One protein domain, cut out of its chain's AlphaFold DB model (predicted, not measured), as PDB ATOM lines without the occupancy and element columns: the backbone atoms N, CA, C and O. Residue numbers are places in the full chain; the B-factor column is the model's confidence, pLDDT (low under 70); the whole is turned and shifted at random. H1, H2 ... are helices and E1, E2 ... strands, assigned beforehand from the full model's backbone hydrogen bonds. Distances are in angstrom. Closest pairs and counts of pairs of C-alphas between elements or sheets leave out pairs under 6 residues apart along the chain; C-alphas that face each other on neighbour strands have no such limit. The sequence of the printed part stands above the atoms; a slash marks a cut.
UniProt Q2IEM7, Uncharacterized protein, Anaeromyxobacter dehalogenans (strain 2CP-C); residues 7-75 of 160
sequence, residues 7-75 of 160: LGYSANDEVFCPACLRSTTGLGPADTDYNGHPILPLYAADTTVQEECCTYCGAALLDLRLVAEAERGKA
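Overview. This is residues 7 to 75 of the 160 residues of an uncharacterized protein of Anaeromyxobacter dehalogenans (strain 2CP-C) (UniProt Q2IEM7). A small three-stranded sheet, with the short helix H1 over one face at its edge strand E2, forms the body, and the longer helix H2 starts beside the sheet and sticks out as an arm with residues 67 to 74. Two long loops, residues 26 to 39 and 44 to 60, join the later parts. The printed part has 69 residues, with named elements in the order E1, E2, H1, E3, H2; the sheet's order is E2, E1, E3, all antiparallel. The class is mixed, helices and strands, with 34 residues, under half, in named elements. The whole is compact, with a radius of gyration of the C-alphas of 12.4 A and spans of 36 by 31 by 20 A.

Along the chain. E1 is residues 7 to 11, 13.6 A long, from C-alpha 7 at (255.435, 145.081, 124.670). E2 is residues 14 to 16, 6.6 A; H1 is residues 18 to 25, 11.1 A; E3 is residues 40 to 43, 9.5 A. H2, residues 61 to 74, is 20.1 A long and ends at C-alpha 74, (245.120, 137.730, 139.957).

Arrangement. E1 and E2 form a hairpin, with N 9 and O 16 at 2.9 A. E1 and E3 are antiparallel, with N 10 and O 40 at 2.8 A. H1 is on the sheet at a height of 9.1 A, over E2 and along it at 9 degrees on the local plane. E2, H1 and E3 make a split strand-helix-strand unit, two same-way strands joined through a helix with E1 between them; its crossover is right-handed. H1 touches E1, closest at the C-alphas of Gly 8 and Pro 18, 5.6 A. H2 touches E1, closest at the C-alphas of Leu 7 and Leu 61, 5.5 A, and stands at the sheet's level, 3.2 A. H1 and H2 are apart. In H2 every O i to N i+4 pair is within hydrogen-bond range; in H1 3 of 4 are.

Size, cuts and confidence. The C-alphas of Asn 35 and Lys 74, the two farthest apart, are 39.1 A from each other. The printed part has no cut. The links H1 to E3 and E3 to H2 are long. pLDDT is under 70 at residues 44 to 50 and 71 to 75.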
ATOM      1  N   LEU A   7     256.688 144.328 124.620       86.44
ATOM      2  CA  LEU A   7     255.435 145.081 124.670       86.44
ATOM      3  C   LEU A   7     254.517 144.733 123.491       86.44
ATOM      4  O   LEU A   7     253.312 144.560 123.665       86.44
ATOM      5  N   GLY A   8     255.095 144.567 122.303       87.88
ATOM      6  CA  GLY A   8     254.369 144.277 121.072       87.88
ATOM      7  C   GLY A   8     255.311 143.840 119.961       87.88
ATOM      8  O   GLY A   8     256.437 143.417 120.226       87.88
ATOM      9  N   TYR A   9     254.836 143.927 118.726       90.44
ATOM     10  CA  TYR A   9     255.553 143.454 117.551       90.44
ATOM     11  C   TYR A   9     255.419 144.444 116.401       90.44
ATOM     12  O   TYR A   9     254.352 145.023 116.212       90.44
ATOM     13  N   SER A  10     256.488 144.598 115.631       90.00
ATOM     14  CA  SER A  10     256.468 145.258 114.331       90.00
ATOM     15  C   SER A  10     256.361 144.197 113.233       90.00
ATOM     16  O   SER A  10     257.102 143.210 113.248       90.00
ATOM     17  N   ALA A  11     255.402 144.378 112.325       89.94
ATOM     18  CA  ALA A  11     255.183 143.537 111.149       89.94
ATOM     19  C   ALA A  11     254.565 144.396 110.036       89.94
ATOM     20  O   ALA A  11     253.724 145.233 110.340       89.94
ATOM     21  N   ASN A  12     254.929 144.200 108.766       85.88
ATOM     22  CA  ASN A  12     254.384 144.979 107.641       85.88
ATOM     23  C   ASN A  12     254.440 146.512 107.854       85.88
ATOM     24  O   ASN A  12     253.480 147.205 107.534       85.88
ATOM     25  N   ASP A  13     255.521 147.029 108.451       84.62
ATOM     26  CA  ASP A  13     255.688 148.451 108.818       84.62
ATOM     27  C   ASP A  13     254.637 149.010 109.807       84.62
ATOM     28  O   ASP A  13     254.538 150.219 110.017       84.62
ATOM     29  N   GLU A  14     253.879 148.138 110.474       89.44
ATOM     30  CA  GLU A  14     252.860 148.489 111.463       89.44
ATOM     31  C   GLU A  14     253.210 147.958 112.858       89.44
ATOM     32  O   GLU A  14     253.965 146.992 113.023       89.44
ATOM     33  N   VAL A  15     252.623 148.578 113.887       90.81
ATOM     34  CA  VAL A  15     252.811 148.211 115.292       90.81
ATOM     35  C   VAL A  15     251.595 147.448 115.813       90.81
ATOM     36  O   VAL A  15     250.458 147.929 115.822       90.81
ATOM     37  N   PHE A  16     251.835 146.247 116.332       90.12
ATOM     38  CA  PHE A  16     250.802 145.357 116.844       90.12
ATOM     39  C   PHE A  16     250.985 145.056 118.326       90.12
ATOM     40  O   PHE A  16     252.071 144.704 118.790       90.12
ATOM     41  N   CYS A  17     249.877 145.057 119.071       90.19
ATOM     42  CA  CYS A  17     249.841 144.366 120.352       90.19
ATOM     43  C   CYS A  17     249.774 142.837 120.135       90.19
ATOM     44  O   CYS A  17     249.322 142.374 119.080       90.19
ATOM     45  N   PRO A  18     250.155 142.012 121.132       88.25
ATOM     46  CA  PRO A  18     250.168 140.551 120.991       88.25
ATOM     47  C   PRO A  18     248.807 139.906 120.685       88.25
ATOM     48  O   PRO A  18     248.758 138.752 120.248       88.25
ATOM     49  N   ALA A  19     247.704 140.589 120.996       87.94
ATOM     50  CA  ALA A  19     246.360 140.131 120.658       87.94
ATOM     51  C   ALA A  19     246.039 140.458 119.195       87.94
ATOM     52  O   ALA A  19     245.721 139.546 118.434       87.94
ATOM     53  N   CYS A  20     246.209 141.727 118.806       89.75
ATOM     54  CA  CYS A  20     245.916 142.205 117.460       89.75
ATOM     55  C   CYS A  20     246.734 141.475 116.402       89.75
ATOM     56  O   CYS A  20     246.121 141.016 115.450       89.75
ATOM     57  N   LEU A  21     248.044 141.263 116.605       88.81
ATOM     58  CA  LEU A  21     248.880 140.514 115.653       88.81
ATOM     59  C   LEU A  21     248.222 139.178 115.273       88.81
ATOM     60  O   LEU A  21     247.942 138.914 114.112       88.81
ATOM     61  N   ARG A  22     247.863 138.369 116.272       87.31
ATOM     62  CA  ARG A  22     247.229 137.070 116.024       87.31
ATOM     63  C   ARG A  22     245.843 137.191 115.410       87.31
ATOM     64  O   ARG A  22     245.504 136.394 114.544       87.31
ATOM     65  N   SER A  23     245.022 138.129 115.874       89.06
ATOM     66  CA  SER A  23     243.636 138.223 115.407       89.06
ATOM     67  C   SER A  23     243.502 138.822 114.009       89.06
ATOM     68  O   SER A  23     242.542 138.493 113.321       89.06
ATOM     69  N   THR A  24     244.412 139.713 113.600       87.06
ATOM     70  CA  THR A  24     244.307 140.431 112.322       87.06
ATOM     71  C   THR A  24     245.117 139.767 111.220       87.06
ATOM     72  O   THR A  24     244.633 139.694 110.095       87.06
ATOM     73  N   THR A  25     246.311 139.250 111.528       82.88
ATOM     74  CA  THR A  25     247.195 138.647 110.517       82.88
ATOM     75  C   THR A  25     247.257 137.123 110.612       82.88
ATOM     76  O   THR A  25     247.678 136.453 109.670       82.88
ATOM     77  N   GLY A  26     246.839 136.544 111.741       85.19
ATOM     78  CA  GLY A  26     247.036 135.119 112.014       85.19
ATOM     79  C   GLY A  26     248.498 134.743 112.276       85.19
ATOM     80  O   GLY A  26     248.781 133.562 112.464       85.19
ATOM     81  N   LEU A  27     249.409 135.721 112.306       84.25
ATOM     82  CA  LEU A  27     250.842 135.507 112.482       84.25
ATOM     83  C   LEU A  27     251.225 135.487 113.967       84.25
ATOM     84  O   LEU A  27     250.574 136.081 114.837       84.25
ATOM     85  N   GLY A  28     252.315 134.792 114.256       85.31
ATOM     86  CA  GLY A  28     252.971 134.721 115.546       85.31
ATOM     87  C   GLY A  28     254.413 135.240 115.503       85.31
ATOM     88  O   GLY A  28     254.977 135.461 114.442       85.31
ATOM     89  N   PRO A  29     255.065 135.399 116.667       81.38
ATOM     90  CA  PRO A  29     256.391 136.024 116.772       81.38
ATOM     91  C   PRO A  29     257.542 135.276 116.085       81.38
ATOM     92  O   PRO A  29     258.646 135.803 116.015       81.38
ATOM     93  N   ALA A  30     257.320 134.024 115.684       85.62
ATOM     94  CA  ALA A  30     258.304 133.199 114.986       85.62
ATOM     95  C   ALA A  30     258.091 133.197 113.464       85.62
ATOM     96  O   ALA A  30     258.896 132.609 112.745       85.62
ATOM     97  N   ASP A  31     257.015 133.827 112.991       87.19
ATOM     98  CA  ASP A  31     256.677 133.892 111.578       87.19
ATOM     99  C   ASP A  31     257.357 135.093 110.905       87.19
ATOM    100  O   ASP A  31     257.857 136.021 111.552       87.19
ATOM    101  N   THR A  32     257.363 135.070 109.578       89.44
ATOM    102  CA  THR A  32     257.660 136.233 108.739       89.44
ATOM    103  C   THR A  32     256.367 136.950 108.367       89.44
ATOM    104  O   THR A  32     255.317 136.318 108.231       89.44
ATOM    105  N   ASP A  33     256.445 138.262 108.184       88.56
ATOM    106  CA  ASP A  33     255.345 139.073 107.679       88.56
ATOM    107  C   ASP A  33     255.044 138.784 106.191       88.56
ATOM    108  O   ASP A  33     255.670 137.927 105.557       88.56
ATOM    109  N   TYR A  34     254.064 139.487 105.618       87.19
ATOM    110  CA  TYR A  34     253.642 139.255 104.232       87.19
ATOM    111  C   TYR A  34     254.660 139.747 103.194       87.19
ATOM    112  O   TYR A  34     254.584 139.349 102.033       87.19
ATOM    113  N   ASN A  35     255.625 140.565 103.615       87.69
ATOM    114  CA  ASN A  35     256.741 141.035 102.803       87.69
ATOM    115  C   ASN A  35     257.982 140.131 102.946       87.69
ATOM    116  O   ASN A  35     259.006 140.381 102.312       87.69
ATOM    117  N   GLY A  36     257.897 139.065 103.752       87.25
ATOM    118  CA  GLY A  36     259.003 138.149 104.022       87.25
ATOM    119  C   GLY A  36     260.000 138.670 105.060       87.25
ATOM    120  O   GLY A  36     261.063 138.072 105.233       87.25
ATOM    121  N   HIS A  37     259.683 139.758 105.763       86.81
ATOM    122  CA  HIS A  37     260.509 140.289 106.840       86.81
ATOM    123  C   HIS A  37     260.210 139.577 108.167       86.81
ATOM    124  O   HIS A  37     259.082 139.145 108.411       86.81
ATOM    125  N   PRO A  38     261.206 139.427 109.055       88.00
ATOM    126  CA  PRO A  38     260.969 138.861 110.375       88.00
ATOM    127  C   PRO A  38     260.083 139.787 111.214       88.00
ATOM    128  O   PRO A  38     260.265 141.004 111.208       88.00
ATOM    129  N   ILE A  39     259.177 139.202 111.998       86.88
ATOM    130  CA  ILE A  39     258.391 139.954 112.979       86.88
ATOM    131  C   ILE A  39     259.311 140.378 114.129       86.88
ATOM    132  O   ILE A  39     259.876 139.539 114.837       86.88
ATOM    133  N   LEU A  40     259.467 141.687 114.331       86.50
ATOM    134  CA  LEU A  40     260.419 142.228 115.300       86.50
ATOM    135  C   LEU A  40     259.740 142.524 116.643       86.50
ATOM    136  O   LEU A  40     258.724 143.220 116.677       86.50
ATOM    137  N   PRO A  41     260.276 142.035 117.774       87.25
ATOM    138  CA  PRO A  41     259.754 142.377 119.088       87.25
ATOM    139  C   PRO A  41     260.061 143.836 119.442       87.25
ATOM    140  O   PRO A  41     261.199 144.292 119.344       87.25
ATOM    141  N   LEU A  42     259.046 144.537 119.936       85.25
ATOM    142  CA  LEU A  42     259.183 145.862 120.529       85.25
ATOM    143  C   LEU A  42     259.364 145.700 122.033       85.25
ATOM    144  O   LEU A  42     258.540 145.068 122.699       85.25
ATOM    145  N   TYR A  43     260.448 146.244 122.570       79.25
ATOM    146  CA  TYR A  43     260.788 146.125 123.984       79.25
ATOM    147  C   TYR A  43     260.432 147.396 124.744       79.25
ATOM    148  O   TYR A  43     260.466 148.490 124.190       79.25
ATOM    149  N   ALA A  44     260.145 147.249 126.035       67.12
ATOM    150  CA  ALA A  44     260.073 148.385 126.939       67.12
ATOM    151  C   ALA A  44     261.446 149.064 126.992       67.12
ATOM    152  O   ALA A  44     262.403 148.488 127.518       67.12
ATOM    153  N   ALA A  45     261.533 150.263 126.429       58.25
ATOM    154  CA  ALA A  45     262.617 151.178 126.717       58.25
ATOM    155  C   ALA A  45     262.269 152.004 127.968       58.25
ATOM    156  O   ALA A  45     261.154 151.943 128.492       58.25
ATOM    157  N   ASP A  46     263.267 152.681 128.518       54.84
ATOM    158  CA  ASP A  46     263.135 153.562 129.671       54.84
ATOM    159  C   ASP A  46     262.107 154.685 129.436       54.84
ATOM    160  O   ASP A  46     261.622 154.906 128.330       54.84
ATOM    161  N   THR A  47     261.765 155.419 130.498       50.62
ATOM    162  CA  THR A  47     260.725 156.471 130.525       50.62
ATOM    163  C   THR A  47     260.954 157.642 129.557       50.62
ATOM    164  O   THR A  47     260.203 158.611 129.585       50.62
ATOM    165  N   THR A  48     262.017 157.598 128.756       51.03
ATOM    166  CA  THR A  48     262.393 158.605 127.762       51.03
ATOM    167  C   THR A  48     261.896 158.266 126.354       51.03
ATOM    168  O   THR A  48     261.952 159.128 125.476       51.03
ATOM    169  N   VAL A  49     261.390 157.048 126.128       55.66
ATOM    170  CA  VAL A  49     260.933 156.589 124.811       55.66
ATOM    171  C   VAL A  49     259.436 156.800 124.628       55.66
ATOM    172  O   VAL A  49     258.632 156.574 125.532       55.66
ATOM    173  N   GLN A  50     259.095 157.263 123.428       60.53
ATOM    174  CA  GLN A  50     257.741 157.513 122.964       60.53
ATOM    175  C   GLN A  50     256.857 156.273 123.144       60.53
ATOM    176  O   GLN A  50     257.265 155.145 122.874       60.53
ATOM    177  N   GLU A  51     255.641 156.496 123.632       70.56
ATOM    178  CA  GLU A  51     254.674 155.433 123.848       70.56
ATOM    179  C   GLU A  51     254.200 154.876 122.501       70.56
ATOM    180  O   GLU A  51     253.538 155.558 121.721       70.56
ATOM    181  N   GLU A  52     254.577 153.630 122.218       82.12
ATOM    182  CA  GLU A  52     254.131 152.919 121.024       82.12
ATOM    183  C   GLU A  52     252.675 152.472 121.199       82.12
ATOM    184  O   GLU A  52     252.325 151.764 122.156       82.12
ATOM    185  N   CYS A  53     251.824 152.860 120.251       88.75
ATOM    186  CA  CYS A  53     250.417 152.479 120.207       88.75
ATOM    187  C   CYS A  53     250.200 151.379 119.172       88.75
ATOM    188  O   CYS A  53     250.777 151.397 118.086       88.75
ATOM    189  N   CYS A  54     249.321 150.427 119.476       90.06
ATOM    190  CA  CYS A  54     248.913 149.457 118.469       90.06
ATOM    191  C   CYS A  54     248.087 150.143 117.374       90.06
ATOM    192  O   CYS A  54     247.061 150.754 117.675       90.06
ATOM    193  N   THR A  55     248.461 149.943 116.109       90.94
ATOM    194  CA  THR A  55     247.768 150.499 114.937       90.94
ATOM    195  C   THR A  55     246.279 150.123 114.889       90.94
ATOM    196  O   THR A  55     245.463 150.891 114.395       90.94
ATOM    197  N   TYR A  56     245.901 148.961 115.434       90.31
ATOM    198  CA  TYR A  56     244.558 148.393 115.261       90.31
ATOM    199  C   TYR A  56     243.594 148.714 116.396       90.31
ATOM    200  O   TYR A  56     242.443 149.058 116.146       90.31
ATOM    201  N   CYS A  57     244.029 148.573 117.650       90.25
ATOM    202  CA  CYS A  57     243.176 148.896 118.795       90.25
ATOM    203  C   CYS A  57     243.415 150.307 119.344       90.25
ATOM    204  O   CYS A  57     242.693 150.722 120.247       90.25
ATOM    205  N   GLY A  58     244.429 151.023 118.847       88.31
ATOM    206  CA  GLY A  58     244.802 152.367 119.295       88.31
ATOM    207  C   GLY A  58     245.356 152.434 120.720       88.31
ATOM    208  O   GLY A  58     245.730 153.509 121.176       88.31
ATOM    209  N   ALA A  59     245.403 151.312 121.439       88.31
ATOM    210  CA  ALA A  59     245.840 151.275 122.823       88.31
ATOM    211  C   ALA A  59     247.369 151.293 122.931       88.31
ATOM    212  O   ALA A  59     248.071 150.639 122.149       88.31
ATOM    213  N   ALA A  60     247.858 151.992 123.954       88.25
ATOM    214  CA  ALA A  60     249.258 151.997 124.330       88.25
ATOM    215  C   ALA A  60     249.729 150.590 124.715       88.25
ATOM    216  O   ALA A  60     249.104 149.890 125.524       88.25
ATOM    217  N   LEU A  61     250.854 150.158 124.143       85.75
ATOM    218  CA  LEU A  61     251.381 148.818 124.396       85.75
ATOM    219  C   LEU A  61     251.827 148.633 125.854       85.75
ATOM    220  O   LEU A  61     251.728 147.523 126.387       85.75
ATOM    221  N   LEU A  62     252.286 149.705 126.508       83.19
ATOM    222  CA  LEU A  62     252.685 149.675 127.912       83.19
ATOM    223  C   LEU A  62     251.484 149.429 128.835       83.19
ATOM    224  O   LEU A  62     251.529 148.516 129.661       83.19
ATOM    225  N   ASP A  63     250.387 150.158 128.643       83.00
ATOM    226  CA  ASP A  63     249.162 149.985 129.429       83.00
ATOM    227  C   ASP A  63     248.564 148.591 129.261       83.00
ATOM    228  O   ASP A  63     248.268 147.907 130.246       83.00
ATOM    229  N   LEU A  64     248.460 148.107 128.017       82.38
ATOM    230  CA  LEU A  64     248.013 146.740 127.744       82.38
ATOM    231  C   LEU A  64     248.880 145.712 128.475       82.38
ATOM    232  O   LEU A  64     248.378 144.696 128.970       82.38
ATOM    233  N   ARG A  65     250.188 145.971 128.571       79.69
ATOM    234  CA  ARG A  65     251.108 145.091 129.277       79.69
ATOM    235  C   ARG A  65     250.895 145.125 130.782       79.69
ATOM    236  O   ARG A  65     250.916 144.037 131.367       79.69
ATOM    237  N   LEU A  66     250.711 146.304 131.378       80.31
ATOM    238  CA  LEU A  66     250.461 146.494 132.811       80.31
ATOM    239  C   LEU A  66     249.134 145.857 133.226       80.31
ATOM    240  O   LEU A  66     249.098 145.109 134.202       80.31
ATOM    241  N   VAL A  67     248.074 146.045 132.437       79.44
ATOM    242  CA  VAL A  67     246.778 145.383 132.649       79.44
ATOM    243  C   VAL A  67     246.939 143.866 132.564       79.44
ATOM    244  O   VAL A  67     246.554 143.155 133.488       79.44
ATOM    245  N   ALA A  68     247.597 143.347 131.524       73.12
ATOM    246  CA  ALA A  68     247.856 141.911 131.407       73.12
ATOM    247  C   ALA A  68     248.771 141.364 132.520       73.12
ATOM    248  O   ALA A  68     248.808 140.155 132.747       73.12
ATOM    249  N   GLU A  69     249.570 142.208 133.171       72.44
ATOM    250  CA  GLU A  69     250.394 141.849 134.326       72.44
ATOM    251  C   GLU A  69     249.567 141.796 135.607       72.44
ATOM    252  O   GLU A  69     249.669 140.822 136.349       72.44
ATOM    253  N   ALA A  70     248.709 142.793 135.817       70.38
ATOM    254  CA  ALA A  70     247.775 142.857 136.931       70.38
ATOM    255  C   ALA A  70     246.768 141.698 136.884       70.38
ATOM    256  O   ALA A  70     246.560 141.033 137.894       70.38
ATOM    257  N   GLU A  71     246.212 141.391 135.710       69.69
ATOM    258  CA  GLU A  71     245.327 140.236 135.522       69.69
ATOM    259  C   GLU A  71     246.071 138.910 135.726       69.69
ATOM    260  O   GLU A  71     245.551 137.998 136.362       69.69
ATOM    261  N   ARG A  72     247.338 138.812 135.298       59.78
ATOM    262  CA  ARG A  72     248.179 137.641 135.609       59.78
ATOM    263  C   ARG A  72     248.516 137.516 137.093       59.78
ATOM    264  O   ARG A  72     248.660 136.397 137.568       59.78
ATOM    265  N   GLY A  73     248.639 138.624 137.819       56.78
ATOM    266  CA  GLY A  73     248.818 138.623 139.272       56.78
ATOM    267  C   GLY A  73     247.582 138.136 140.034       56.78
ATOM    268  O   GLY A  73     247.717 137.667 141.159       56.78
ATOM    269  N   LYS A  74     246.399 138.212 139.412       54.53
ATOM    270  CA  LYS A  74     245.120 137.730 139.957       54.53
ATOM    271  C   LYS A  74     244.770 136.299 139.537       54.53
ATOM    272  O   LYS A  74     243.820 135.739 140.073       54.53
ATOM    273  N   ALA A  75     245.483 135.716 138.571       46.75
ATOM    274  CA  ALA A  75     245.198 134.371 138.086       46.75
ATOM    275  C   ALA A  75     245.625 133.332 139.137       46.75
ATOM    276  O   ALA A  75     246.807 133.011 139.273       46.75
TER     277      ALA A  75